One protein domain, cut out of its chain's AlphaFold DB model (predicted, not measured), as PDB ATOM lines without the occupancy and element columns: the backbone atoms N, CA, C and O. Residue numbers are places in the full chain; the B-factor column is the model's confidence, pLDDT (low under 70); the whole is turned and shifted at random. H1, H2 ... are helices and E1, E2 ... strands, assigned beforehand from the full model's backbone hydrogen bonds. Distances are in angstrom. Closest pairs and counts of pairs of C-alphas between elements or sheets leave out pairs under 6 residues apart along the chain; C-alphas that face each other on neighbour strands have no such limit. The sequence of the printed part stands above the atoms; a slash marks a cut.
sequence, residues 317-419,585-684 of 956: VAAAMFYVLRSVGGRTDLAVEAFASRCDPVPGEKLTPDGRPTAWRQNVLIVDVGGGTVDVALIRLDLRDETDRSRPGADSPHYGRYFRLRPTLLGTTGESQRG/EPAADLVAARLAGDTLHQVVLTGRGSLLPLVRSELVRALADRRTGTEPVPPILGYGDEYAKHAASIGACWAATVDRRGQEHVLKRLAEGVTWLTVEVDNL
ATOM      1  N   VAL A 317     214.054 264.325 173.570       92.88
ATOM      2  CA  VAL A 317     212.638 264.352 173.160       92.88
ATOM      3  C   VAL A 317     211.786 263.438 174.049       92.88
ATOM      4  O   VAL A 317     210.659 263.798 174.396       92.88
ATOM      5  N   ALA A 318     212.310 262.291 174.481       95.12
ATOM      6  CA  ALA A 318     211.624 261.408 175.418       95.12
ATOM      7  C   ALA A 318     211.399 262.090 176.780       95.12
ATOM      8  O   ALA A 318     210.263 262.155 177.256       95.12
ATOM      9  N   ALA A 319     212.439 262.696 177.360       94.62
ATOM     10  CA  ALA A 319     212.326 263.496 178.579       94.62
ATOM     11  C   ALA A 319     211.360 264.690 178.416       94.62
ATOM     12  O   ALA A 319     210.566 264.978 179.317       94.62
ATOM     13  N   ALA A 320     211.351 265.337 177.245       94.62
ATOM     14  CA  ALA A 320     210.387 266.383 176.907       94.62
ATOM     15  C   ALA A 320     208.937 265.873 176.936       94.62
ATOM     16  O   ALA A 320     208.045 266.547 177.451       94.62
ATOM     17  N   MET A 321     208.683 264.660 176.441       95.38
ATOM     18  CA  MET A 321     207.345 264.066 176.479       95.38
ATOM     19  C   MET A 321     206.922 263.628 177.884       95.38
ATOM     20  O   MET A 321     205.736 263.706 178.204       95.38
ATOM     21  N   PHE A 322     207.860 263.294 178.775       95.50
ATOM     22  CA  PHE A 322     207.544 263.145 180.199       95.50
ATOM     23  C   PHE A 322     207.164 264.483 180.862       95.50
ATOM     24  O   PHE A 322     206.230 264.503 181.665       95.50
ATOM     25  N   TYR A 323     207.776 265.616 180.479       93.88
ATOM     26  CA  TYR A 323     207.288 266.939 180.907       93.88
ATOM     27  C   TYR A 323     205.837 267.177 180.469       93.88
ATOM     28  O   TYR A 323     205.034 267.664 181.268       93.88
ATOM     29  N   VAL A 324     205.476 266.814 179.231       92.75
ATOM     30  CA  VAL A 324     204.100 266.973 178.728       92.75
ATOM     31  C   VAL A 324     203.126 266.046 179.467       92.75
ATOM     32  O   VAL A 324     202.118 266.532 179.978       92.75
ATOM     33  N   LEU A 325     203.446 264.756 179.629       91.94
ATOM     34  CA  LEU A 325     202.657 263.813 180.439       91.94
ATOM     35  C   LEU A 325     202.412 264.343 181.861       91.94
ATOM     36  O   LEU A 325     201.278 264.339 182.334       91.94
ATOM     37  N   ARG A 326     203.464 264.828 182.529       88.94
ATOM     38  CA  ARG A 326     203.388 265.431 183.869       88.94
ATOM     39  C   ARG A 326     202.579 266.736 183.889       88.94
ATOM     40  O   ARG A 326     202.044 267.104 184.924       88.94
ATOM     41  N   SER A 327     202.507 267.444 182.764       86.25
ATOM     42  CA  SER A 327     201.849 268.750 182.658       86.25
ATOM     43  C   SER A 327     200.353 268.686 182.382       86.25
ATOM     44  O   SER A 327     199.634 269.553 182.866       86.25
ATOM     45  N   VAL A 328     199.903 267.729 181.561       85.81
ATOM     46  CA  VAL A 328     198.504 267.649 181.093       85.81
ATOM     47  C   VAL A 328     197.854 266.271 181.280       85.81
ATOM     48  O   VAL A 328     196.690 266.074 180.929       85.81
ATOM     49  N   GLY A 329     198.580 265.295 181.826       77.94
ATOM     50  CA  GLY A 329     198.057 263.961 182.096       77.94
ATOM     51  C   GLY A 329     197.158 263.916 183.333       77.94
ATOM     52  O   GLY A 329     197.523 264.392 184.406       77.94
ATOM     53  N   GLY A 330     196.020 263.228 183.218       77.31
ATOM     54  CA  GLY A 330     195.143 262.905 184.347       77.31
ATOM     55  C   GLY A 330     193.764 263.524 184.182       77.31
ATOM     56  O   GLY A 330     193.101 263.284 183.174       77.31
ATOM     57  N   ARG A 331     193.321 264.295 185.179       80.50
ATOM     58  CA  ARG A 331     192.008 264.949 185.168       80.50
ATOM     59  C   ARG A 331     192.057 266.211 184.289       80.50
ATOM     60  O   ARG A 331     192.589 267.242 184.692       80.50
ATOM     61  N   THR A 332     191.554 266.086 183.061       83.19
ATOM     62  CA  THR A 332     191.792 267.013 181.939       83.19
ATOM     63  C   THR A 332     191.338 268.452 182.181       83.19
ATOM     64  O   THR A 332     192.022 269.381 181.767       83.19
ATOM     65  N   ASP A 333     190.208 268.646 182.859       80.31
ATOM     66  CA  ASP A 333     189.636 269.961 183.172       80.31
ATOM     67  C   ASP A 333     190.571 270.814 184.045       80.31
ATOM     68  O   ASP A 333     190.887 271.947 183.687       80.31
ATOM     69  N   LEU A 334     191.088 270.247 185.140       80.44
ATOM     70  CA  LEU A 334     192.080 270.911 185.991       80.44
ATOM     71  C   LEU A 334     193.426 271.061 185.270       80.44
ATOM     72  O   LEU A 334     194.080 272.096 185.382       80.44
ATOM     73  N   ALA A 335     193.840 270.028 184.531       84.75
ATOM     74  CA  ALA A 335     195.156 269.977 183.902       84.75
ATOM     75  C   ALA A 335     195.324 271.003 182.766       84.75
ATOM     76  O   ALA A 335     196.407 271.561 182.607       84.75
ATOM     77  N   VAL A 336     194.264 271.294 182.004       88.75
ATOM     78  CA  VAL A 336     194.308 272.301 180.934       88.75
ATOM     79  C   VAL A 336     194.340 273.727 181.492       88.75
ATOM     80  O   VAL A 336     195.157 274.527 181.043       88.75
ATOM     81  N   GLU A 337     193.533 274.054 182.503       84.44
ATOM     82  CA  GLU A 337     193.557 275.398 183.109       84.44
ATOM     83  C   GLU A 337     194.873 275.640 183.891       84.44
ATOM     84  O   GLU A 337     195.446 276.728 183.820       84.44
ATOM     85  N   ALA A 338     195.439 274.606 184.535       83.94
ATOM     86  CA  ALA A 338     196.778 274.634 185.153       83.94
ATOM     87  C   ALA A 338     197.952 274.582 184.143       83.94
ATOM     88  O   ALA A 338     199.121 274.746 184.516       83.94
ATOM     89  N   PHE A 339     197.662 274.349 182.861       88.12
ATOM     90  CA  PHE A 339     198.598 274.567 181.762       88.12
ATOM     91  C   PHE A 339     198.486 276.006 181.249       88.12
ATOM     92  O   PHE A 339     199.483 276.721 181.201       88.12
ATOM     93  N   ALA A 340     197.273 276.466 180.936       89.00
ATOM     94  CA  ALA A 340     197.010 277.804 180.408       89.00
ATOM     95  C   ALA A 340     197.484 278.938 181.342       89.00
ATOM     96  O   ALA A 340     197.958 279.963 180.862       89.00
ATOM     97  N   SER A 341     197.423 278.746 182.665       84.94
ATOM     98  CA  SER A 341     197.826 279.744 183.675       84.94
ATOM     99  C   SER A 341     199.322 280.098 183.712       84.94
ATOM    100  O   SER A 341     199.704 281.056 184.383       84.94
ATOM    101  N   ARG A 342     200.168 279.337 183.006       85.25
ATOM    102  CA  ARG A 342     201.637 279.479 182.959       85.25
ATOM    103  C   ARG A 342     202.181 279.626 181.527       85.25
ATOM    104  O   ARG A 342     203.329 279.268 181.253       85.25
ATOM    105  N   CYS A 343     201.322 280.087 180.623       90.19
ATOM    106  CA  CYS A 343     201.561 280.225 179.191       90.19
ATOM    107  C   CYS A 343     201.175 281.627 178.719       90.19
ATOM    108  O   CYS A 343     200.127 282.140 179.120       90.19
ATOM    109  N   ASP A 344     201.950 282.203 177.802       91.06
ATOM    110  CA  ASP A 344     201.564 283.443 177.130       91.06
ATOM    111  C   ASP A 344     200.381 283.181 176.166       91.06
ATOM    112  O   ASP A 344     200.392 282.190 175.423       91.06
ATOM    113  N   PRO A 345     199.337 284.035 176.135       90.75
ATOM    114  CA  PRO A 345     198.313 283.994 175.092       90.75
ATOM    115  C   PRO A 345     198.935 284.199 173.706       90.75
ATOM    116  O   PRO A 345     199.751 285.102 173.522       90.75
ATOM    117  N   VAL A 346     198.535 283.405 172.709       87.88
ATOM    118  CA  VAL A 346     199.088 283.539 171.350       87.88
ATOM    119  C   VAL A 346     198.639 284.879 170.735       87.88
ATOM    120  O   VAL A 346     197.432 285.110 170.620       87.88
ATOM    121  N   PRO A 347     199.561 285.771 170.316       80.38
ATOM    122  CA  PRO A 347     199.193 287.080 169.779       80.38
ATOM    123  C   PRO A 347     198.325 286.990 168.518       80.38
ATOM    124  O   PRO A 347     198.593 286.192 167.624       80.38
ATOM    125  N   GLY A 348     197.300 287.842 168.435       79.12
ATOM    126  CA  GLY A 348     196.401 287.937 167.276       79.12
ATOM    127  C   GLY A 348     195.335 286.838 167.165       79.12
ATOM    128  O   GLY A 348     194.461 286.940 166.306       79.12
ATOM    129  N   GLU A 349     195.361 285.820 168.029       81.75
ATOM    130  CA  GLU A 349     194.306 284.804 168.091       81.75
ATOM    131  C   GLU A 349     192.994 285.359 168.662       81.75
ATOM    132  O   GLU A 349     192.943 286.410 169.308       81.75
ATOM    133  N   LYS A 350     191.897 284.647 168.390       75.88
ATOM    134  CA  LYS A 350     190.553 285.094 168.771       75.88
ATOM    135  C   LYS A 350     190.368 285.080 170.293       75.88
ATOM    136  O   LYS A 350     190.911 284.242 171.012       75.88
ATOM    137  N   LEU A 351     189.531 285.999 170.771       79.88
ATOM    138  CA  LEU A 351     188.966 285.932 172.115       79.88
ATOM    139  C   LEU A 351     187.604 285.231 172.074       79.88
ATOM    140  O   LEU A 351     186.861 285.333 171.094       79.88
ATOM    141  N   THR A 352     187.255 284.550 173.160       73.31
ATOM    142  CA  THR A 352     185.889 284.092 173.421       73.31
ATOM    143  C   THR A 352     184.952 285.293 173.658       73.31
ATOM    144  O   THR A 352     185.429 286.397 173.940       73.31
ATOM    145  N   PRO A 353     183.614 285.124 173.597       70.00
ATOM    146  CA  PRO A 353     182.667 286.221 173.851       70.00
ATOM    147  C   PRO A 353     182.796 286.873 175.240       70.00
ATOM    148  O   PRO A 353     182.419 288.025 175.421       70.00
ATOM    149  N   ASP A 354     183.344 286.138 176.209       68.75
ATOM    150  CA  ASP A 354     183.678 286.568 177.571       68.75
ATOM    151  C   ASP A 354     185.141 287.042 177.736       68.75
ATOM    152  O   ASP A 354     185.615 287.224 178.855       68.75
ATOM    153  N   GLY A 355     185.861 287.272 176.631       75.62
ATOM    154  CA  GLY A 355     187.163 287.949 176.607       75.62
ATOM    155  C   GLY A 355     188.386 287.088 176.938       75.62
ATOM    156  O   GLY A 355     189.470 287.641 177.123       75.62
ATOM    157  N   ARG A 356     188.254 285.756 177.015       79.38
ATOM    158  CA  ARG A 356     189.387 284.844 177.265       79.38
ATOM    159  C   ARG A 356     190.094 284.464 175.955       79.38
ATOM    160  O   ARG A 356     189.417 284.353 174.935       79.38
ATOM    161  N   PRO A 357     191.420 284.228 175.944       86.25
ATOM    162  CA  PRO A 357     192.110 283.680 174.775       86.25
ATOM    163  C   PRO A 357     191.549 282.315 174.352       86.25
ATOM    164  O   PRO A 357     191.088 281.551 175.199       86.25
ATOM    165  N   THR A 358     191.644 281.978 173.064       89.50
ATOM    166  CA  THR A 358     191.425 280.603 172.567       89.50
ATOM    167  C   THR A 358     192.724 279.830 172.319       89.50
ATOM    168  O   THR A 358     192.672 278.676 171.896       89.50
ATOM    169  N   ALA A 359     193.893 280.441 172.543       93.06
ATOM    170  CA  ALA A 359     195.192 279.823 172.298       93.06
ATOM    171  C   ALA A 359     196.282 280.343 173.251       93.06
ATOM    172  O   ALA A 359     196.336 281.536 173.557       93.06
ATOM    173  N   TRP A 360     197.176 279.443 173.665       94.50
ATOM    174  CA  TRP A 360     198.269 279.680 174.613       94.50
ATOM    175  C   TRP A 360     199.557 278.993 174.147       94.50
ATOM    176  O   TRP A 360     199.506 277.976 173.451       94.50
ATOM    177  N   ARG A 361     200.709 279.520 174.563       94.94
ATOM    178  CA  ARG A 361     202.042 279.029 174.200       94.94
ATOM    179  C   ARG A 361     202.927 278.853 175.427       94.94
ATOM    180  O   ARG A 361     202.946 279.713 176.295       94.94
ATOM    181  N   GLN A 362     203.712 277.776 175.461       94.56
ATOM    182  CA  GLN A 362     204.822 277.612 176.403       94.56
ATOM    183  C   GLN A 362     206.094 277.203 175.652       94.56
ATOM    184  O   GLN A 362     206.094 276.171 174.983       94.56
ATOM    185  N   ASN A 363     207.189 277.955 175.790       95.50
ATOM    186  CA  ASN A 363     208.512 277.501 175.338       95.50
ATOM    187  C   ASN A 363     209.276 276.887 176.516       95.50
ATOM    188  O   ASN A 363     209.452 277.537 177.553       95.50
ATOM    189  N   VAL A 364     209.725 275.641 176.363       95.94
ATOM    190  CA  VAL A 364     210.306 274.828 177.438       95.94
ATOM    191  C   VAL A 364     211.639 274.234 176.987       95.94
ATOM    192  O   VAL A 364     211.701 273.493 176.005       95.94
ATOM    193  N   LEU A 365     212.705 274.537 177.728       97.19
ATOM    194  CA  LEU A 365     214.018 273.918 177.553       97.19
ATOM    195  C   LEU A 365     214.130 272.687 178.462       97.19
ATOM    196  O   LEU A 365     213.932 272.787 179.674       97.19
ATOM    197  N   ILE A 366     214.498 271.550 177.884       96.62
ATOM    198  CA  ILE A 366     214.799 270.299 178.580       96.62
ATOM    199  C   ILE A 366     216.305 270.055 178.496       96.62
ATOM    200  O   ILE A 366     216.871 270.083 177.402       96.62
ATOM    201  N   VAL A 367     216.940 269.799 179.639       95.94
ATOM    202  CA  VAL A 367     218.342 269.378 179.731       95.94
ATOM    203  C   VAL A 367     218.405 268.128 180.611       95.94
ATOM    204  O   VAL A 367     218.208 268.204 181.828       95.94
ATOM    205  N   ASP A 368     218.667 266.979 179.991       94.62
ATOM    206  CA  ASP A 368     219.040 265.751 180.692       94.62
ATOM    207  C   ASP A 368     220.563 265.712 180.865       94.62
ATOM    208  O   ASP A 368     221.322 265.919 179.916       94.62
ATOM    209  N   VAL A 369     221.019 265.494 182.096       92.88
ATOM    210  CA  VAL A 369     222.432 265.304 182.431       92.88
ATOM    211  C   VAL A 369     222.568 263.896 182.992       92.88
ATOM    212  O   VAL A 369     222.418 263.646 184.195       92.88
ATOM    213  N   GLY A 370     222.823 262.964 182.082       89.25
ATOM    214  CA  GLY A 370     222.919 261.542 182.355       89.25
ATOM    215  C   GLY A 370     224.232 261.138 183.033       89.25
ATOM    216  O   GLY A 370     224.919 261.924 183.689       89.25
ATOM    217  N   GLY A 371     224.576 259.859 182.878       85.69
ATOM    218  CA  GLY A 371     225.870 259.316 183.304       85.69
ATOM    219  C   GLY A 371     226.993 259.755 182.369       85.69
ATOM    220  O   GLY A 371     227.846 260.551 182.745       85.69
ATOM    221  N   GLY A 372     226.951 259.295 181.117       86.12
ATOM    222  CA  GLY A 372     227.945 259.663 180.109       86.12
ATOM    223  C   GLY A 372     227.596 260.930 179.333       86.12
ATOM    224  O   GLY A 372     228.502 261.649 178.927       86.12
ATOM    225  N   THR A 373     226.310 261.221 179.135       89.31
ATOM    226  CA  THR A 373     225.833 262.200 178.149       89.31
ATOM    227  C   THR A 373     225.182 263.440 178.771       89.31
ATOM    228  O   THR A 373     224.778 263.435 179.937       89.31
ATOM    229  N   VAL A 374     225.094 264.505 177.973       92.81
ATOM    230  CA  VAL A 374     224.186 265.643 178.165       92.81
ATOM    231  C   VAL A 374     223.298 265.728 176.929       92.81
ATOM    232  O   VAL A 374     223.811 265.759 175.811       92.81
ATOM    233  N   ASP A 375     221.987 265.775 177.126       93.88
ATOM    234  CA  ASP A 375     220.979 265.609 176.081       93.88
ATOM    235  C   ASP A 375     219.942 266.736 176.181       93.88
ATOM    236  O   ASP A 375     219.315 266.936 177.224       93.88
ATOM    237  N   VAL A 376     219.795 267.531 175.116       95.38
ATOM    238  CA  VAL A 376     219.094 268.825 175.158       95.38
ATOM    239  C   VAL A 376     218.030 268.925 174.073       95.38
ATOM    240  O   VAL A 376     218.320 268.741 172.890       95.38
ATOM    241  N   ALA A 377     216.816 269.318 174.463       95.25
ATOM    242  CA  ALA A 377     215.723 269.638 173.548       95.25
ATOM    243  C   ALA A 377     215.057 270.961 173.936       95.25
ATOM    244  O   ALA A 377     214.720 271.185 175.099       95.25
ATOM    245  N   LEU A 378     214.809 271.817 172.947       95.38
ATOM    246  CA  LEU A 378     213.943 272.982 173.092       95.38
ATOM    247  C   LEU A 378     212.609 272.679 172.404       95.38
ATOM    248  O   LEU A 378     212.574 272.439 171.196       95.38
ATOM    249  N   ILE A 379     211.516 272.690 173.163       95.31
ATOM    250  CA  ILE A 379     210.164 272.445 172.648       95.31
ATOM    251  C   ILE A 379     209.262 273.663 172.853       95.31
ATOM    252  O   ILE A 379     209.337 274.358 173.866       95.31
ATOM    253  N   ARG A 380     208.360 273.879 171.899       94.75
ATOM    254  CA  ARG A 380     207.223 274.791 172.017       94.75
ATOM    255  C   ARG A 380     205.948 273.980 172.156       94.75
ATOM    256  O   ARG A 380     205.740 273.010 171.430       94.75
ATOM    257  N   LEU A 381     205.096 274.377 173.083       95.50
ATOM    258  CA  LEU A 381     203.812 273.756 173.356       95.50
ATOM    259  C   LEU A 381     202.714 274.771 173.033       95.50
ATOM    260  O   LEU A 381     202.479 275.691 173.814       95.50
ATOM    261  N   ASP A 382     202.068 274.622 171.876       94.31
ATOM    262  CA  ASP A 382     200.921 275.446 171.483       94.31
ATOM    263  C   ASP A 382     199.618 274.722 171.889       94.31
ATOM    264  O   ASP A 382     199.282 273.673 171.333       94.31
ATOM    265  N   LEU A 383     198.888 275.265 172.869       94.44
ATOM    266  CA  LEU A 383     197.568 274.796 173.313       94.44
ATOM    267  C   LEU A 383     196.471 275.628 172.634       94.44
ATOM    268  O   LEU A 383     196.545 276.855 172.629       94.44
ATOM    269  N   ARG A 384     195.426 274.984 172.108       93.00
ATOM    270  CA  ARG A 384     194.267 275.642 171.478       93.00
ATOM    271  C   ARG A 384     192.948 275.065 171.984       93.00
ATOM    272  O   ARG A 384     192.825 273.850 172.120       93.00
ATOM    273  N   ASP A 385     191.971 275.936 172.222       91.44
ATOM    274  CA  ASP A 385     190.555 275.590 172.373       91.44
ATOM    275  C   ASP A 385     189.955 275.476 170.957       91.44
ATOM    276  O   ASP A 385     189.718 276.476 170.280       91.44
ATOM    277  N   GLU A 386     189.786 274.240 170.480       88.94
ATOM    278  CA  GLU A 386     189.220 273.897 169.167       88.94
ATOM    279  C   GLU A 386     187.723 273.506 169.301       88.94
ATOM    280  O   GLU A 386     187.197 272.733 168.497       88.94
ATOM    281  N   THR A 387     187.012 274.003 170.327       86.50
ATOM    282  CA  THR A 387     185.598 273.657 170.579       86.50
ATOM    283  C   THR A 387     184.673 274.165 169.467       86.50
ATOM    284  O   THR A 387     184.412 275.364 169.349       86.50
ATOM    285  N   ASP A 388     184.105 273.241 168.691       82.44
ATOM    286  CA  ASP A 388     183.145 273.531 167.622       82.44
ATOM    287  C   ASP A 388     181.766 273.935 168.180       82.44
ATOM    288  O   ASP A 388     180.868 273.111 168.378       82.44
ATOM    289  N   ARG A 389     181.601 275.241 168.413       76.25
ATOM    290  CA  ARG A 389     180.354 275.851 168.908       76.25
ATOM    291  C   ARG A 389     179.241 275.958 167.857       76.25
ATOM    292  O   ARG A 389     178.188 276.495 168.169       76.25
ATOM    293  N   SER A 390     179.438 275.473 166.626       77.50
ATOM    294  CA  SER A 390     178.404 275.527 165.575       77.50
ATOM    295  C   SER A 390     177.398 274.368 165.632       77.50
ATOM    296  O   SER A 390     176.417 274.355 164.886       77.50
ATOM    297  N   ARG A 391     177.638 273.368 166.492       73.19
ATOM    298  CA  ARG A 391     176.872 272.114 166.515       73.19
ATOM    299  C   ARG A 391     175.582 272.204 167.334       73.19
ATOM    300  O   ARG A 391     175.571 272.846 168.383       73.19
ATOM    301  N   PRO A 392     174.524 271.462 166.948       66.75
ATOM    302  CA  PRO A 392     173.323 271.313 167.765       66.75
ATOM    303  C   PRO A 392     173.656 270.879 169.201       66.75
ATOM    304  O   PRO A 392     174.264 269.830 169.415       66.75
ATOM    305  N   GLY A 393     173.251 271.694 170.178       70.44
ATOM    306  CA  GLY A 393     173.510 271.467 171.605       70.44
ATOM    307  C   GLY A 393     174.791 272.109 172.157       70.44
ATOM    308  O   GLY A 393     174.947 272.136 173.377       70.44
ATOM    309  N   ALA A 394     175.665 272.676 171.316       73.38
ATOM    310  CA  ALA A 394     176.871 273.378 171.771       73.38
ATOM    311  C   ALA A 394     176.579 274.742 172.434       73.38
ATOM    312  O   ALA A 394     177.416 275.253 173.173       73.38
ATOM    313  N   ASP A 395     175.370 275.288 172.247       71.75
ATOM    314  CA  ASP A 395     174.847 276.449 172.990       71.75
ATOM    315  C   ASP A 395     174.565 276.150 174.479       71.75
ATOM    316  O   ASP A 395     174.260 277.056 175.258       71.75
ATOM    317  N   SER A 396     174.620 274.879 174.892       76.12
ATOM    318  CA  SER A 396     174.402 274.486 176.284       76.12
ATOM    319  C   SER A 396     175.527 275.014 177.186       76.12
ATOM    320  O   SER A 396     176.697 274.740 176.911       76.12
ATOM    321  N   PRO A 397     175.224 275.648 178.338       72.38
ATOM    322  CA  PRO A 397     176.241 276.009 179.333       72.38
ATOM    323  C   PRO A 397     176.893 274.781 179.997       72.38
ATOM    324  O   PRO A 397     177.826 274.927 180.780       72.38
ATOM    325  N   HIS A 398     176.398 273.576 179.693       79.00
ATOM    326  CA  HIS A 398     176.961 272.294 180.110       79.00
ATOM    327  C   HIS A 398     177.688 271.559 178.969       79.00
ATOM    328  O   HIS A 398     178.001 270.384 179.128       79.00
ATOM    329  N   TYR A 399     177.936 272.200 177.820       83.50
ATOM    330  CA  TYR A 399     178.741 271.601 176.754       83.50
ATOM    331  C   TYR A 399     180.233 271.614 177.125       83.50
ATOM    332  O   TYR A 399     180.764 272.615 177.608       83.50
ATOM    333  N   GLY A 400     180.907 270.485 176.911       87.81
ATOM    334  CA  GLY A 400     182.329 270.311 177.194       87.81
ATOM    335  C   GLY A 400     183.224 271.094 176.232       87.81
ATOM    336  O   GLY A 400     182.803 271.516 175.154       87.81
ATOM    337  N   ARG A 401     184.494 271.268 176.610       87.75
ATOM    338  CA  ARG A 401     185.503 271.953 175.787       87.75
ATOM    339  C   ARG A 401     186.456 270.952 175.147       87.75
ATOM    340  O   ARG A 401     186.919 270.026 175.815       87.75
ATOM    341  N   TYR A 402     186.751 271.145 173.865       89.94
ATOM    342  CA  TYR A 402     187.738 270.367 173.127       89.94
ATOM    343  C   TYR A 402     189.026 271.168 172.984       89.94
ATOM    344  O   TYR A 402     189.046 272.237 172.374       89.94
ATOM    345  N   PHE A 403     190.109 270.629 173.528       91.31
ATOM    346  CA  PHE A 403     191.433 271.214 173.432       91.31
ATOM    347  C   PHE A 403     192.371 270.347 172.605       91.31
ATOM    348  O   PHE A 403     192.300 269.113 172.611       91.31
ATOM    349  N   ARG A 404     193.341 271.011 171.980       91.88
ATOM    350  CA  ARG A 404     194.486 270.366 171.355       91.88
ATOM    351  C   ARG A 404     195.787 271.001 171.819       91.88
ATOM    352  O   ARG A 404     195.945 272.216 171.744       91.88
ATOM    353  N   LEU A 405     196.731 270.165 172.231       93.38
ATOM    354  CA  LEU A 405     198.120 270.534 172.474       93.38
ATOM    355  C   LEU A 405     198.982 270.047 171.301       93.38
ATOM    356  O   LEU A 405     198.970 268.856 170.984       93.38
ATOM    357  N   ARG A 406     199.739 270.946 170.666       92.94
ATOM    358  CA  ARG A 406     200.718 270.613 169.617       92.94
ATOM    359  C   ARG A 406     202.145 270.861 170.123       92.94
ATOM    360  O   ARG A 406     202.576 272.016 170.170       92.94
ATOM    361  N   PRO A 407     202.895 269.809 170.498       93.31
ATOM    362  CA  PRO A 407     204.330 269.913 170.719       93.31
ATOM    363  C   PRO A 407     205.067 270.135 169.393       93.31
ATOM    364  O   PRO A 407     204.965 269.330 168.471       93.31
ATOM    365  N   THR A 408     205.820 271.227 169.292       91.62
ATOM    366  CA  THR A 408     206.738 271.520 168.183       91.62
ATOM    367  C   THR A 408     208.167 271.448 168.708       91.62
ATOM    368  O   THR A 408     208.476 272.053 169.735       91.62
ATOM    369  N   LEU A 409     209.047 270.731 168.015       91.06
ATOM    370  CA  LEU A 409     210.466 270.682 168.356       91.06
ATOM    371  C   LEU A 409     211.172 271.883 167.712       91.06
ATOM    372  O   LEU A 409     211.152 272.013 166.494       91.06
ATOM    373  N   LEU A 410     211.762 272.774 168.514       91.31
ATOM    374  CA  LEU A 410     212.495 273.947 168.013       91.31
ATOM    375  C   LEU A 410     213.983 273.658 167.760       91.31
ATOM    376  O   LEU A 410     214.643 274.460 167.098       91.31
ATOM    377  N   GLY A 411     214.497 272.542 168.291       90.75
ATOM    378  CA  GLY A 411     215.830 272.001 168.024       90.75
ATOM    379  C   GLY A 411     216.341 271.063 169.126       90.75
ATOM    380  O   GLY A 411     215.843 271.097 170.256       90.75
ATOM    381  N   THR A 412     217.349 270.238 168.812       92.31
ATOM    382  CA  THR A 412     218.066 269.388 169.783       92.31
ATOM    383  C   THR A 412     219.590 269.424 169.614       92.31
ATOM    384  O   THR A 412     220.119 269.538 168.503       92.31
ATOM    385  N   THR A 413     220.315 269.299 170.727       91.75
ATOM    386  CA  THR A 413     221.790 269.294 170.804       91.75
ATOM    387  C   THR A 413     222.262 268.448 172.000       91.75
ATOM    388  O   THR A 413     221.435 267.896 172.725       91.75
ATOM    389  N   GLY A 414     223.571 268.296 172.208       90.31
ATOM    390  CA  GLY A 414     224.104 267.512 173.326       90.31
ATOM    391  C   GLY A 414     225.609 267.243 173.275       90.31
ATOM    392  O   GLY A 414     226.307 267.642 172.340       90.31
ATOM    393  N   GLU A 415     226.098 266.526 174.289       88.62
ATOM    394  CA  GLU A 415     227.504 266.150 174.476       88.62
ATOM    395  C   GLU A 415     227.643 264.675 174.897       88.62
ATOM    396  O   GLU A 415     227.099 264.251 175.916       88.62
ATOM    397  N   SER A 416     228.412 263.885 174.143       83.44
ATOM    398  CA  SER A 416     228.440 262.412 174.257       83.44
ATOM    399  C   SER A 416     229.233 261.845 175.450       83.44
ATOM    400  O   SER A 416     229.110 260.658 175.762       83.44
ATOM    401  N   GLN A 417     230.076 262.658 176.098       85.75
ATOM    402  CA  GLN A 417     230.994 262.241 177.177       85.75
ATOM    403  C   GLN A 417     231.102 263.262 178.328       85.75
ATOM    404  O   GLN A 417     232.126 263.336 179.003       85.75
ATOM    405  N   ARG A 418     230.079 264.099 178.545       86.75
ATOM    406  CA  ARG A 418     230.116 265.203 179.528       86.75
ATOM    407  C   ARG A 418     229.112 265.079 180.687       86.75
ATOM    408  O   ARG A 418     228.886 266.048 181.407       86.75
ATOM    409  N   GLY A 419     228.519 263.901 180.880       87.75
ATOM    410  CA  GLY A 419     227.604 263.625 181.994       87.75
ATOM    411  C   GLY A 419     228.292 263.458 183.362       87.75
ATOM    412  O   GLY A 419     229.477 263.743 183.549       87.75
ATOM    413  N   GLU A 585     226.563 275.334 177.603       92.88
ATOM    414  CA  GLU A 585     226.545 276.362 176.549       92.88
ATOM    415  C   GLU A 585     225.684 275.982 175.330       92.88
ATOM    416  O   GLU A 585     224.880 276.824 174.938       92.88
ATOM    417  N   PRO A 586     225.730 274.747 174.773       91.50
ATOM    418  CA  PRO A 586     224.839 274.335 173.682       91.50
ATOM    419  C   PRO A 586     223.346 274.573 173.955       91.50
ATOM    420  O   PRO A 586     222.599 274.922 173.044       91.50
ATOM    421  N   ALA A 587     222.899 274.428 175.208       93.56
ATOM    422  CA  ALA A 587     221.506 274.654 175.584       93.56
ATOM    423  C   ALA A 587     221.140 276.146 175.619       93.56
ATOM    424  O   ALA A 587     220.025 276.520 175.254       93.56
ATOM    425  N   ALA A 588     222.079 277.006 176.021       92.56
ATOM    426  CA  ALA A 588     221.890 278.455 176.026       92.56
ATOM    427  C   ALA A 588     222.016 279.065 174.619       92.56
ATOM    428  O   ALA A 588     221.210 279.921 174.251       92.56
ATOM    429  N   ASP A 589     222.959 278.572 173.813       91.19
ATOM    430  CA  ASP A 589     223.097 278.894 172.390       91.19
ATOM    431  C   ASP A 589     221.808 278.530 171.623       91.19
ATOM    432  O   ASP A 589     221.292 279.349 170.861       91.19
ATOM    433  N   LEU A 590     221.231 277.343 171.874       91.25
ATOM    434  CA  LEU A 590     219.961 276.902 171.280       91.25
ATOM    435  C   LEU A 590     218.782 277.816 171.662       91.25
ATOM    436  O   LEU A 590     217.970 278.158 170.803       91.25
ATOM    437  N   VAL A 591     218.689 278.242 172.928       92.12
ATOM    438  CA  VAL A 591     217.670 279.214 173.369       92.12
ATOM    439  C   VAL A 591     217.839 280.546 172.640       92.12
ATOM    440  O   VAL A 591     216.867 281.055 172.080       92.12
ATOM    441  N   ALA A 592     219.055 281.096 172.600       89.69
ATOM    442  CA  ALA A 592     219.321 282.389 171.971       89.69
ATOM    443  C   ALA A 592     219.064 282.376 170.453       89.69
ATOM    444  O   ALA A 592     218.531 283.343 169.914       89.69
ATOM    445  N   ALA A 593     219.383 281.270 169.774       86.75
ATOM    446  CA  ALA A 593     219.186 281.114 168.334       86.75
ATOM    447  C   ALA A 593     217.721 280.879 167.914       86.75
ATOM    448  O   ALA A 593     217.385 281.100 166.751       86.75
ATOM    449  N   ARG A 594     216.849 280.396 168.816       88.38
ATOM    450  CA  ARG A 594     215.460 280.006 168.480       88.38
ATOM    451  C   ARG A 594     214.375 280.849 169.152       88.38
ATOM    452  O   ARG A 594     213.272 280.905 168.621       88.38
ATOM    453  N   LEU A 595     214.672 281.518 170.269       89.06
ATOM    454  CA  LEU A 595     213.748 282.404 170.999       89.06
ATOM    455  C   LEU A 595     214.206 283.875 170.962       89.06
ATOM    456  O   LEU A 595     214.053 284.617 171.933       89.06
ATOM    457  N   ALA A 596     214.792 284.312 169.845       74.56
ATOM    458  CA  ALA A 596     215.226 285.693 169.638       74.56
ATOM    459  C   ALA A 596     214.017 286.656 169.574       74.56
ATOM    460  O   ALA A 596     213.506 286.962 168.498       74.56
ATOM    461  N   GLY A 597     213.557 287.114 170.743       75.50
ATOM    462  CA  GLY A 597     212.339 287.918 170.904       75.50
ATOM    463  C   GLY A 597     211.101 287.138 171.375       75.50
ATOM    464  O   GLY A 597     210.005 287.685 171.299       75.50
ATOM    465  N   ASP A 598     211.256 285.899 171.860       86.19
ATOM    466  CA  ASP A 598     210.177 285.085 172.448       86.19
ATOM    467  C   ASP A 598     210.553 284.635 173.880       86.19
ATOM    468  O   ASP A 598     211.731 284.507 174.231       86.19
ATOM    469  N   THR A 599     209.559 284.408 174.736       89.06
ATOM    470  CA  THR A 599     209.746 284.116 176.163       89.06
ATOM    471  C   THR A 599     210.196 282.667 176.362       89.06
ATOM    472  O   THR A 599     209.470 281.738 175.997       89.06
ATOM    473  N   LEU A 600     211.328 282.419 177.035       93.25
ATOM    474  CA  LEU A 600     211.602 281.096 177.618       93.25
ATOM    475  C   LEU A 600     210.816 280.975 178.930       93.25
ATOM    476  O   LEU A 600     211.149 281.627 179.916       93.25
ATOM    477  N   HIS A 601     209.780 280.140 178.945       92.69
ATOM    478  CA  HIS A 601     208.838 280.063 180.064       92.69
ATOM    479  C   HIS A 601     209.321 279.129 181.185       92.69
ATOM    480  O   HIS A 601     209.021 279.343 182.357       92.69
ATOM    481  N   GLN A 602     210.028 278.053 180.826       93.38
ATOM    482  CA  GLN A 602     210.361 276.959 181.737       93.38
ATOM    483  C   GLN A 602     211.687 276.304 181.334       93.38
ATOM    484  O   GLN A 602     211.933 276.046 180.156       93.38
ATOM    485  N   VAL A 603     212.509 275.966 182.327       95.94
ATOM    486  CA  VAL A 603     213.678 275.084 182.168       95.94
ATOM    487  C   VAL A 603     213.461 273.829 183.009       95.94
ATOM    488  O   VAL A 603     212.973 273.919 184.137       95.94
ATOM    489  N   VAL A 604     213.815 272.663 182.476       94.94
ATOM    490  CA  VAL A 604     213.680 271.361 183.139       94.94
ATOM    491  C   VAL A 604     215.047 270.688 183.238       94.94
ATOM    492  O   VAL A 604     215.756 270.581 182.240       94.94
ATOM    493  N   LEU A 605     215.385 270.218 184.440       93.81
ATOM    494  CA  LEU A 605     216.567 269.411 184.732       93.81
ATOM    495  C   LEU A 605     216.172 267.970 185.086       93.81
ATOM    496  O   LEU A 605     215.368 267.738 186.000       93.81
ATOM    497  N   THR A 606     216.780 267.023 184.378       92.31
ATOM    498  CA  THR A 606     216.616 265.571 184.536       92.31
ATOM    499  C   THR A 606     217.967 264.857 184.382       92.31
ATOM    500  O   THR A 606     218.979 265.496 184.092       92.31
ATOM    501  N   GLY A 607     218.006 263.553 184.660       89.50
ATOM    502  CA  GLY A 607     219.236 262.776 184.780       89.50
ATOM    503  C   GLY A 607     219.903 262.940 186.149       89.50
ATOM    504  O   GLY A 607     219.875 264.003 186.770       89.50
ATOM    505  N   ARG A 608     220.539 261.878 186.667       87.38
ATOM    506  CA  ARG A 608     221.194 261.932 187.994       87.38
ATOM    507  C   ARG A 608     222.360 262.925 188.074       87.38
ATOM    508  O   ARG A 608     222.694 263.360 189.173       87.38
ATOM    509  N   GLY A 609     222.966 263.317 186.953       88.88
ATOM    510  CA  GLY A 609     223.982 264.368 186.930       88.88
ATOM    511  C   GLY A 609     223.413 265.751 187.267       88.88
ATOM    512  O   GLY A 609     224.101 266.543 187.912       88.88
ATOM    513  N   SER A 610     222.141 266.027 186.946       89.56
ATOM    514  CA  SER A 610     221.511 267.327 187.227       89.56
ATOM    515  C   SER A 610     221.175 267.555 188.704       89.56
ATOM    516  O   SER A 610     220.720 268.641 189.069       89.56
ATOM    517  N   LEU A 611     221.346 266.534 189.548       88.44
ATOM    518  CA  LEU A 611     221.175 266.624 191.000       88.44
ATOM    519  C   LEU A 611     222.340 267.372 191.667       88.44
ATOM    520  O   LEU A 611     222.167 267.918 192.754       88.44
ATOM    521  N   LEU A 612     223.509 267.440 191.016       89.25
ATOM    522  CA  LEU A 612     224.653 268.204 191.506       89.25
ATOM    523  C   LEU A 612     224.342 269.715 191.433       89.25
ATOM    524  O   LEU A 612     224.151 270.229 190.326       89.25
ATOM    525  N   PRO A 613     224.351 270.475 192.549       90.31
ATOM    526  CA  PRO A 613     223.963 271.892 192.543       90.31
ATOM    527  C   PRO A 613     224.784 272.779 191.595       90.31
ATOM    528  O   PRO A 613     224.269 273.779 191.093       90.31
ATOM    529  N   LEU A 614     226.026 272.383 191.293       91.94
ATOM    530  CA  LEU A 614     226.883 273.047 190.309       91.94
ATOM    531  C   LEU A 614     226.295 273.031 188.887       91.94
ATOM    532  O   LEU A 614     226.382 274.029 188.183       91.94
ATOM    533  N   VAL A 615     225.650 271.939 188.463       93.31
ATOM    534  CA  VAL A 615     225.025 271.852 187.126       93.31
ATOM    535  C   VAL A 615     223.890 272.871 187.002       93.31
ATOM    536  O   VAL A 615     223.766 273.554 185.987       93.31
ATOM    537  N   ARG A 616     223.102 273.044 188.070       93.06
ATOM    538  CA  ARG A 616     222.041 274.057 188.131       93.06
ATOM    539  C   ARG A 616     222.603 275.480 188.097       93.06
ATOM    540  O   ARG A 616     222.068 276.307 187.365       93.06
ATOM    541  N   SER A 617     223.648 275.783 188.870       93.06
ATOM    542  CA  SER A 617     224.206 277.144 188.919       93.06
ATOM    543  C   SER A 617     224.961 277.526 187.642       93.06
ATOM    544  O   SER A 617     224.860 278.673 187.208       93.06
ATOM    545  N   GLU A 618     225.642 276.581 186.990       95.19
ATOM    546  CA  GLU A 618     226.294 276.821 185.699       95.19
ATOM    547  C   GLU A 618     225.303 276.903 184.527       95.19
ATOM    548  O   GLU A 618     225.525 277.713 183.631       95.19
ATOM    549  N   LEU A 619     224.170 276.183 184.553       94.88
ATOM    550  CA  LEU A 619     223.105 276.380 183.555       94.88
ATOM    551  C   LEU A 619     222.468 277.775 183.674       94.88
ATOM    552  O   LEU A 619     222.238 278.430 182.660       94.88
ATOM    553  N   VAL A 620     222.227 278.266 184.899       94.38
ATOM    554  CA  VAL A 620     221.744 279.646 185.121       94.38
ATOM    555  C   VAL A 620     222.742 280.674 184.583       94.38
ATOM    556  O   VAL A 620     222.319 281.646 183.964       94.38
ATOM    557  N   ARG A 621     224.051 280.450 184.773       93.25
ATOM    558  CA  ARG A 621     225.114 281.310 184.222       93.25
ATOM    559  C   ARG A 621     225.119 281.286 182.696       93.25
ATOM    560  O   ARG A 621     224.955 282.339 182.097       93.25
ATOM    561  N   ALA A 622     225.189 280.106 182.078       93.00
ATOM    562  CA  ALA A 622     225.180 279.967 180.620       93.00
ATOM    563  C   ALA A 622     223.941 280.614 179.972       93.00
ATOM    564  O   ALA A 622     224.067 281.294 178.958       93.00
ATOM    565  N   LEU A 623     222.754 280.455 180.575       92.62
ATOM    566  CA  LEU A 623     221.528 281.111 180.106       92.62
ATOM    567  C   LEU A 623     221.576 282.635 180.286       92.62
ATOM    568  O   LEU A 623     221.179 283.355 179.374       92.62
ATOM    569  N   ALA A 624     222.070 283.144 181.418       90.50
ATOM    570  CA  ALA A 624     222.226 284.585 181.637       90.50
ATOM    571  C   ALA A 624     223.235 285.215 180.656       90.50
ATOM    572  O   ALA A 624     222.922 286.234 180.044       90.50
ATOM    573  N   ASP A 625     224.376 284.557 180.421       88.81
ATOM    574  CA  ASP A 625     225.449 284.973 179.499       88.81
ATOM    575  C   ASP A 625     225.014 285.011 178.012       88.81
ATOM    576  O   ASP A 625     225.801 285.391 177.140       88.81
ATOM    577  N   ARG A 626     223.779 284.591 177.697       86.38
ATOM    578  CA  ARG A 626     223.183 284.601 176.347       86.38
ATOM    579  C   ARG A 626     221.906 285.439 176.222       86.38
ATOM    580  O   ARG A 626     221.392 285.573 175.112       86.38
ATOM    581  N   ARG A 627     221.382 286.023 177.308       79.69
ATOM    582  CA  ARG A 627     220.193 286.896 177.253       79.69
ATOM    583  C   ARG A 627     220.594 288.363 177.119       79.69
ATOM    584  O   ARG A 627     221.442 288.867 177.843       79.69
ATOM    585  N   THR A 628     219.929 289.065 176.205       66.00
ATOM    586  CA  THR A 628     220.133 290.501 175.938       66.00
ATOM    587  C   THR A 628     219.267 291.420 176.807       66.00
ATOM    588  O   THR A 628     219.503 292.627 176.840       66.00
ATOM    589  N   GLY A 629     218.266 290.873 177.505       66.94
ATOM    590  CA  GLY A 629     217.359 291.600 178.397       66.94
ATOM    591  C   GLY A 629     217.614 291.318 179.880       66.94
ATOM    592  O   GLY A 629     218.198 290.301 180.242       66.94
ATOM    593  N   THR A 630     217.116 292.196 180.753       69.25
ATOM    594  CA  THR A 630     217.282 292.119 182.222       69.25
ATOM    595  C   THR A 630     216.350 291.115 182.915       69.25
ATOM    596  O   THR A 630     216.166 291.178 184.131       69.25
ATOM    597  N   GLU A 631     215.702 290.226 182.166       71.62
ATOM    598  CA  GLU A 631     214.766 289.251 182.723       71.62
ATOM    599  C   GLU A 631     215.495 288.118 183.462       71.62
ATOM    600  O   GLU A 631     216.455 287.550 182.924       71.62
ATOM    601  N   PRO A 632     215.018 287.704 184.650       80.88
ATOM    602  CA  PRO A 632     215.579 286.553 185.344       80.88
ATOM    603  C   PRO A 632     215.413 285.280 184.506       80.88
ATOM    604  O   PRO A 632     214.421 285.108 183.794       80.88
ATOM    605  N   VAL A 633     216.380 284.366 184.610       85.75
ATOM    606  CA  VAL A 633     216.248 283.001 184.078       85.75
ATOM    607  C   VAL A 633     215.008 282.352 184.721       85.75
ATOM    608  O   VAL A 633     214.862 282.448 185.945       85.75
ATOM    609  N   PRO A 634     214.104 281.720 183.946       88.44
ATOM    610  CA  PRO A 634     212.865 281.155 184.479       88.44
ATOM    611  C   PRO A 634     213.127 280.035 185.503       88.44
ATOM    612  O   PRO A 634     214.197 279.416 185.486       88.44
ATOM    613  N   PRO A 635     212.156 279.725 186.385       83.75
ATOM    614  CA  PRO A 635     212.311 278.699 187.413       83.75
ATOM    615  C   PRO A 635     212.750 277.347 186.838       83.75
ATOM    616  O   PRO A 635     212.119 276.813 185.929       83.75
ATOM    617  N   ILE A 636     213.813 276.758 187.394       91.00
ATOM    618  CA  ILE A 636     214.331 275.458 186.947       91.00
ATOM    619  C   ILE A 636     213.623 274.321 187.696       91.00
ATOM    620  O   ILE A 636     213.926 274.038 188.863       91.00
ATOM    621  N   LEU A 637     212.719 273.628 187.005       88.62
ATOM    622  CA  LEU A 637     212.025 272.441 187.498       88.62
ATOM    623  C   LEU A 637     212.985 271.245 187.521       88.62
ATOM    624  O   LEU A 637     213.480 270.824 186.482       88.62
ATOM    625  N   GLY A 638     213.241 270.688 188.704       86.88
ATOM    626  CA  GLY A 638     213.897 269.383 188.832       86.88
ATOM    627  C   GLY A 638     212.877 268.243 188.863       86.88
ATOM    628  O   GLY A 638     211.728 268.438 189.272       86.88
ATOM    629  N   TYR A 639     213.301 267.045 188.465       82.62
ATOM    630  CA  TYR A 639     212.518 265.814 188.648       82.62
ATOM    631  C   TYR A 639     212.827 265.056 189.949       82.62
ATOM    632  O   TYR A 639     212.028 264.216 190.350       82.62
ATOM    633  N   GLY A 640     213.937 265.379 190.625       77.25
ATOM    634  CA  GLY A 640     214.383 264.675 191.834       77.25
ATOM    635  C   GLY A 640     214.749 263.209 191.568       77.25
ATOM    636  O   GLY A 640     214.677 262.739 190.432       77.25
ATOM    637  N   ASP A 641     215.138 262.476 192.610       74.56
ATOM    638  CA  ASP A 641     215.559 261.076 192.465       74.56
ATOM    639  C   ASP A 641     214.457 260.147 191.930       74.56
ATOM    640  O   ASP A 641     214.769 259.217 191.193       74.56
ATOM    641  N   GLU A 642     213.180 260.416 192.237       82.50
ATOM    642  CA  GLU A 642     212.045 259.545 191.881       82.50
ATOM    643  C   GLU A 642     211.852 259.386 190.361       82.50
ATOM    644  O   GLU A 642     211.529 258.295 189.892       82.50
ATOM    645  N   TYR A 643     212.061 260.457 189.581       87.12
ATOM    646  CA  TYR A 643     211.797 260.455 188.135       87.12
ATOM    647  C   TYR A 643     213.017 260.771 187.259       87.12
ATOM    648  O   TYR A 643     212.968 260.482 186.064       87.12
ATOM    649  N   ALA A 644     214.134 261.273 187.803       85.19
ATOM    650  CA  ALA A 644     215.334 261.595 187.011       85.19
ATOM    651  C   ALA A 644     216.027 260.378 186.352       85.19
ATOM    652  O   ALA A 644     216.967 260.566 185.582       85.19
ATOM    653  N   LYS A 645     215.587 259.143 186.635       88.00
ATOM    654  CA  LYS A 645     215.983 257.926 185.898       88.00
ATOM    655  C   LYS A 645     214.907 257.329 184.994       88.00
ATOM    656  O   LYS A 645     215.249 256.611 184.061       88.00
ATOM    657  N   HIS A 646     213.636 257.646 185.222       91.94
ATOM    658  CA  HIS A 646     212.522 257.080 184.456       91.94
ATOM    659  C   HIS A 646     211.914 258.054 183.439       91.94
ATOM    660  O   HIS A 646     211.130 257.624 182.600       91.94
ATOM    661  N   ALA A 647     212.268 259.344 183.466       93.44
ATOM    662  CA  ALA A 647     211.707 260.349 182.562       93.44
ATOM    663  C   ALA A 647     211.831 259.967 181.074       93.44
ATOM    664  O   ALA A 647     210.844 260.059 180.347       93.44
ATOM    665  N   ALA A 648     212.992 259.471 180.634       94.50
ATOM    666  CA  ALA A 648     213.181 259.006 179.261       94.50
ATOM    667  C   ALA A 648     212.275 257.802 178.928       94.50
ATOM    668  O   ALA A 648     211.468 257.879 178.002       94.50
ATOM    669  N   SER A 649     212.330 256.709 179.701       96.00
ATOM    670  CA  SER A 649     211.535 255.510 179.388       96.00
ATOM    671  C   SER A 649     210.022 255.745 179.524       96.00
ATOM    672  O   SER A 649     209.271 255.338 178.642       96.00
ATOM    673  N   ILE A 650     209.552 256.475 180.544       96.31
ATOM    674  CA  ILE A 650     208.127 256.832 180.680       96.31
ATOM    675  C   ILE A 650     207.683 257.742 179.531       96.31
ATOM    676  O   ILE A 650     206.653 257.482 178.903       96.31
ATOM    677  N   GLY A 651     208.441 258.805 179.250       96.00
ATOM    678  CA  GLY A 651     208.092 259.791 178.231       96.00
ATOM    679  C   GLY A 651     208.041 259.191 176.830       96.00
ATOM    680  O   GLY A 651     207.073 259.428 176.109       96.00
ATOM    681  N   ALA A 652     209.005 258.334 176.482       96.00
ATOM    682  CA  ALA A 652     208.997 257.567 175.238       96.00
ATOM    683  C   ALA A 652     207.820 256.576 175.162       96.00
ATOM    684  O   ALA A 652     207.170 256.477 174.120       96.00
ATOM    685  N   CYS A 653     207.501 255.871 176.256       95.75
ATOM    686  CA  CYS A 653     206.372 254.933 176.299       95.75
ATOM    687  C   CYS A 653     205.033 255.646 176.050       95.75
ATOM    688  O   CYS A 653     204.226 255.198 175.230       95.75
ATOM    689  N   TRP A 654     204.822 256.790 176.711       93.88
ATOM    690  CA  TRP A 654     203.612 257.603 176.578       93.88
ATOM    691  C   TRP A 654     203.503 258.282 175.208       93.88
ATOM    692  O   TRP A 654     202.467 258.175 174.552       93.88
ATOM    693  N   ALA A 655     204.577 258.920 174.734       93.12
ATOM    694  CA  ALA A 655     204.608 259.586 173.431       93.12
ATOM    695  C   ALA A 655     204.266 258.628 172.284       93.12
ATOM    696  O   ALA A 655     203.540 258.978 171.360       93.12
ATOM    697  N   ALA A 656     204.744 257.388 172.370       91.12
ATOM    698  CA  ALA A 656     204.558 256.395 171.325       91.12
ATOM    699  C   ALA A 656     203.211 255.638 171.399       91.12
ATOM    700  O   ALA A 656     203.005 254.696 170.629       91.12
ATOM    701  N   THR A 657     202.319 256.009 172.329       88.56
ATOM    702  CA  THR A 657     201.017 255.350 172.565       88.56
ATOM    703  C   THR A 657     199.845 256.316 172.780       88.56
ATOM    704  O   THR A 657     198.699 255.889 172.638       88.56
ATOM    705  N   VAL A 658     200.074 257.604 173.068       84.31
ATOM    706  CA  VAL A 658     198.997 258.578 173.339       84.31
ATOM    707  C   VAL A 658     198.022 258.734 172.166       84.31
ATOM    708  O   VAL A 658     196.813 258.681 172.393       84.31
ATOM    709  N   ASP A 659     198.514 258.793 170.925       70.12
ATOM    710  CA  ASP A 659     197.682 258.869 169.712       70.12
ATOM    711  C   ASP A 659     196.919 257.565 169.394       70.12
ATOM    712  O   ASP A 659     195.951 257.583 168.635       70.12
ATOM    713  N   ARG A 660     197.273 256.425 170.019       60.41
ATOM    714  CA  ARG A 660     196.499 255.167 169.907       60.41
ATOM    715  C   ARG A 660     195.184 255.211 170.708       60.41
ATOM    716  O   ARG A 660     194.390 254.274 170.633       60.41
ATOM    717  N   ARG A 661     194.926 256.281 171.472       61.03
ATOM    718  CA  ARG A 661     193.666 256.511 172.202       61.03
ATOM    719  C   ARG A 661     192.645 257.138 171.252       61.03
ATOM    720  O   ARG A 661     192.650 258.346 171.035       61.03
ATOM    721  N   GLY A 662     191.803 256.289 170.661       52.44
ATOM    722  CA  GLY A 662     190.895 256.661 169.574       52.44
ATOM    723  C   GLY A 662     190.012 257.882 169.866       52.44
ATOM    724  O   GLY A 662     189.491 258.047 170.964       52.44
ATOM    725  N   GLN A 663     189.804 258.713 168.839       57.53
ATOM    726  CA  GLN A 663     188.928 259.896 168.892       57.53
ATOM    727  C   GLN A 663     187.428 259.547 168.809       57.53
ATOM    728  O   GLN A 663     186.564 260.429 168.864       57.53
ATOM    729  N   GLU A 664     187.094 258.262 168.679       55.19
ATOM    730  CA  GLU A 664     185.719 257.789 168.787       55.19
ATOM    731  C   GLU A 664     185.127 258.211 170.137       55.19
ATOM    732  O   GLU A 664     185.767 258.121 171.181       55.19
ATOM    733  N   HIS A 665     183.878 258.676 170.116       68.25
ATOM    734  CA  HIS A 665     183.158 259.232 171.267       68.25
ATOM    735  C   HIS A 665     183.601 260.616 171.783       68.25
ATOM    736  O   HIS A 665     182.910 261.117 172.667       68.25
ATOM    737  N   VAL A 666     184.613 261.307 171.228       79.38
ATOM    738  CA  VAL A 666     184.955 262.692 171.663       79.38
ATOM    739  C   VAL A 666     183.722 263.606 171.644       79.38
ATOM    740  O   VAL A 666     183.399 264.236 172.646       79.38
ATOM    741  N   LEU A 667     182.948 263.593 170.554       78.81
ATOM    742  CA  LEU A 667     181.709 264.376 170.425       78.81
ATOM    743  C   LEU A 667     180.642 264.015 171.476       78.81
ATOM    744  O   LEU A 667     179.893 264.883 171.920       78.81
ATOM    745  N   LYS A 668     180.588 262.743 171.895       81.88
ATOM    746  CA  LYS A 668     179.699 262.268 172.964       81.88
ATOM    747  C   LYS A 668     180.184 262.765 174.329       81.88
ATOM    748  O   LYS A 668     179.372 263.253 175.101       81.88
ATOM    749  N   ARG A 669     181.495 262.717 174.597       83.00
ATOM    750  CA  ARG A 669     182.104 263.251 175.826       83.00
ATOM    751  C   ARG A 669     181.872 264.759 175.976       83.00
ATOM    752  O   ARG A 669     181.515 265.204 177.061       83.00
ATOM    753  N   LEU A 670     181.970 265.526 174.890       86.00
ATOM    754  CA  LEU A 670     181.633 266.957 174.897       86.00
ATOM    755  C   LEU A 670     180.141 267.190 175.201       86.00
ATOM    756  O   LEU A 670     179.810 268.061 175.999       86.00
ATOM    757  N   ALA A 671     179.235 266.375 174.648       82.81
ATOM    758  CA  ALA A 671     177.807 266.431 174.985       82.81
ATOM    759  C   ALA A 671     177.489 265.975 176.431       82.81
ATOM    760  O   ALA A 671     176.483 266.396 176.995       82.81
ATOM    761  N   GLU A 672     178.354 265.158 177.044       84.69
ATOM    762  CA  GLU A 672     178.342 264.801 178.475       84.69
ATOM    763  C   GLU A 672     178.963 265.895 179.380       84.69
ATOM    764  O   GLU A 672     179.042 265.713 180.593       84.69
ATOM    765  N   GLY A 673     179.422 267.022 178.817       84.94
ATOM    766  CA  GLY A 673     180.062 268.124 179.551       84.94
ATOM    767  C   GLY A 673     181.536 267.906 179.904       84.94
ATOM    768  O   GLY A 673     182.137 268.716 180.611       84.94
ATOM    769  N   VAL A 674     182.152 266.829 179.412       85.06
ATOM    770  CA  VAL A 674     183.547 266.482 179.705       85.06
ATOM    771  C   VAL A 674     184.492 267.386 178.911       85.06
ATOM    772  O   VAL A 674     184.372 267.511 177.694       85.06
ATOM    773  N   THR A 675     185.480 267.978 179.588       87.19
ATOM    774  CA  THR A 675     186.610 268.635 178.912       87.19
ATOM    775  C   THR A 675     187.566 267.574 178.373       87.19
ATOM    776  O   THR A 675     188.018 266.711 179.124       87.19
ATOM    777  N   TRP A 676     187.877 267.637 177.080       87.25
ATOM    778  CA  TRP A 676     188.728 266.673 176.383       87.25
ATOM    779  C   TRP A 676     189.994 267.341 175.838       87.25
ATOM    780  O   TRP A 676     189.951 268.486 175.395       87.25
ATOM    781  N   LEU A 677     191.108 266.604 175.827       87.88
ATOM    782  CA  LEU A 677     192.394 267.055 175.300       87.88
ATOM    783  C   LEU A 677     192.994 266.000 174.362       87.88
ATOM    784  O   LEU A 677     193.175 264.848 174.751       87.88
ATOM    785  N   THR A 678     193.365 266.418 173.154       89.00
ATOM    786  CA  THR A 678     194.241 265.660 172.247       89.00
ATOM    787  C   THR A 678     195.662 266.232 172.313       89.00
ATOM    788  O   THR A 678     195.829 267.450 172.330       89.00
ATOM    789  N   VAL A 679     196.690 265.377 172.319       89.56
ATOM    790  CA  VAL A 679     198.099 265.789 172.178       89.56
ATOM    791  C   VAL A 679     198.624 265.241 170.855       89.56
ATOM    792  O   VAL A 679     198.647 264.032 170.686       89.56
ATOM    793  N   GLU A 680     199.016 266.112 169.927       89.31
ATOM    794  CA  GLU A 680     199.421 265.740 168.560       89.31
ATOM    795  C   GLU A 680     200.943 265.483 168.505       89.31
ATOM    796  O   GLU A 680     201.708 266.360 168.102       89.31
ATOM    797  N   VAL A 681     201.404 264.313 168.973       87.75
ATOM    798  CA  VAL A 681     202.847 264.036 169.175       87.75
ATOM    799  C   VAL A 681     203.629 263.974 167.863       87.75
ATOM    800  O   VAL A 681     204.756 264.468 167.807       87.75
ATOM    801  N   ASP A 682     203.034 263.464 166.781       84.00
ATOM    802  CA  ASP A 682     203.684 263.413 165.461       84.00
ATOM    803  C   ASP A 682     204.014 264.812 164.882       84.00
ATOM    804  O   ASP A 682     204.793 264.925 163.936       84.00
ATOM    805  N   ASN A 683     203.514 265.910 165.472       83.75
ATOM    806  CA  ASN A 683     203.949 267.270 165.126       83.75
ATOM    807  C   ASN A 683     205.439 267.530 165.463       83.75
ATOM    808  O   ASN A 683     206.063 268.393 164.848       83.75
ATOM    809  N   LEU A 684     206.052 266.731 166.349       83.56
ATOM    810  CA  LEU A 684     207.505 266.716 166.594       83.56
ATOM    811  C   LEU A 684     208.332 266.223 165.389       83.56
ATOM    812  O   LEU A 684     209.555 266.347 165.404       83.56
TER     813      LEU A 684
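What this domain is: This is residues 317 to 419 and 585 to 684 of the 956 residues of an uncharacterized protein of Saccharothrix violaceirubra (UniProt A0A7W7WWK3). A long, twisted sheet of six strands is curled like part of a barrel round helix H1, with H7 packed on H1 and H2 meeting the end of H1. H3 covers the opposite face near one end of the long strands E2 and E3, with H5 packed on H3, while the loop of residues 386 to 401 lies at the other end. The printed part has 203 residues, with nine named helices and six named strands in the order H1 H2 E1 E2 E3 H3 E4 H4 H5 E5 H6 H7 H8 E6 H9. The sheet, E5 E4 E1 E2 E3 E6, is mixed, and so is the class, helices and strands; the whole is compact, with a radius of gyration of the C-alphas of 18.4 A and spans of 58 by 36 by 24 A.

How they stand to each other: E1, residues 359 to 369, E2, 374 to 385, and E3, 402 to 415, form a meander, each the antiparallel neighbour of the one before, in two hairpins; N 364 and O 379 are 2.8 A apart, N 380 and O 408 2.8 A. E4, residues 602 to 606, is parallel to E1, with N 604 and O 365 at 2.8 A. Edge strand E5, residues 636 to 638, is parallel to E4, with N 637 and O 603 at 2.9 A. Edge strand E6, residues 676 to 679, is parallel to E3, with N 403 and O 676 at 2.8 A. The sheet curls round H1, residues 317 to 328; the closest C-alphas of H1 and E2, Val 317 and Ala 377, are 6.1 A apart. H7, residues 647 to 655, touches H1, only just about perpendicular at 72 degrees, closest at the C-alphas of Phe 322 and Gly 651, 3.9 A. H1 touches H2, residues 332 to 340, with residues 327 to 328 alone, closest at the C-alphas of Val 328 and Ala 335, 5.0 A. H3, residues 585 to 594, is on the opposite face from H1, at a height over the sheet of 8.3 A, over E2 and E3. H5, residues 613 to 624, touches H3 with residues 619 to 623 alone, closest at the C-alphas of Ala 588 and Leu 623, 4.9 A. H4, residues 608 to 611, and H9, 681 to 684, stand at the sheet's level; H8, 666 to 671, only grazes the sheet; H6, 640 to 643, is only just not on it, with 4 pairs of C-alphas within 10 A. E4, H4, H5 and E5 make a strand-helix-strand unit, two parallel neighbour strands joined through helices, with a right-handed crossover. Every O i to N i+4 pair is within hydrogen-bond range in H1, H3, H5, H7 and H8, and 4 of 5 in H2; H4, H6 and H9 are too short for such a pair.

Where its parts are: E3 is 40.0 A long, E2 35.5 A and E1 32.5 A; H5 is 16.8 A and H1 16.5 A. H1 begins at C-alpha 317 (212.638, 264.352, 173.160), E3 ends at C-alpha 415 (227.504, 266.150, 174.476), and H9 ends at C-alpha 684 (207.505, 266.716, 166.594).

The domain as a whole: The two C-alphas farthest apart, of Pro 392 and Gln 417, are 59.1 A apart. Residues 420 to 584 are not printed, and C-alphas 419 and 585 are 13.9 A apart across the cut. The links H2 to E1, E2 to E3 and H5 to E5 are long. The mean pLDDT of the printed part is 86.6; residues 354, 392, 628 to 630 and 660 to 665 are under 70.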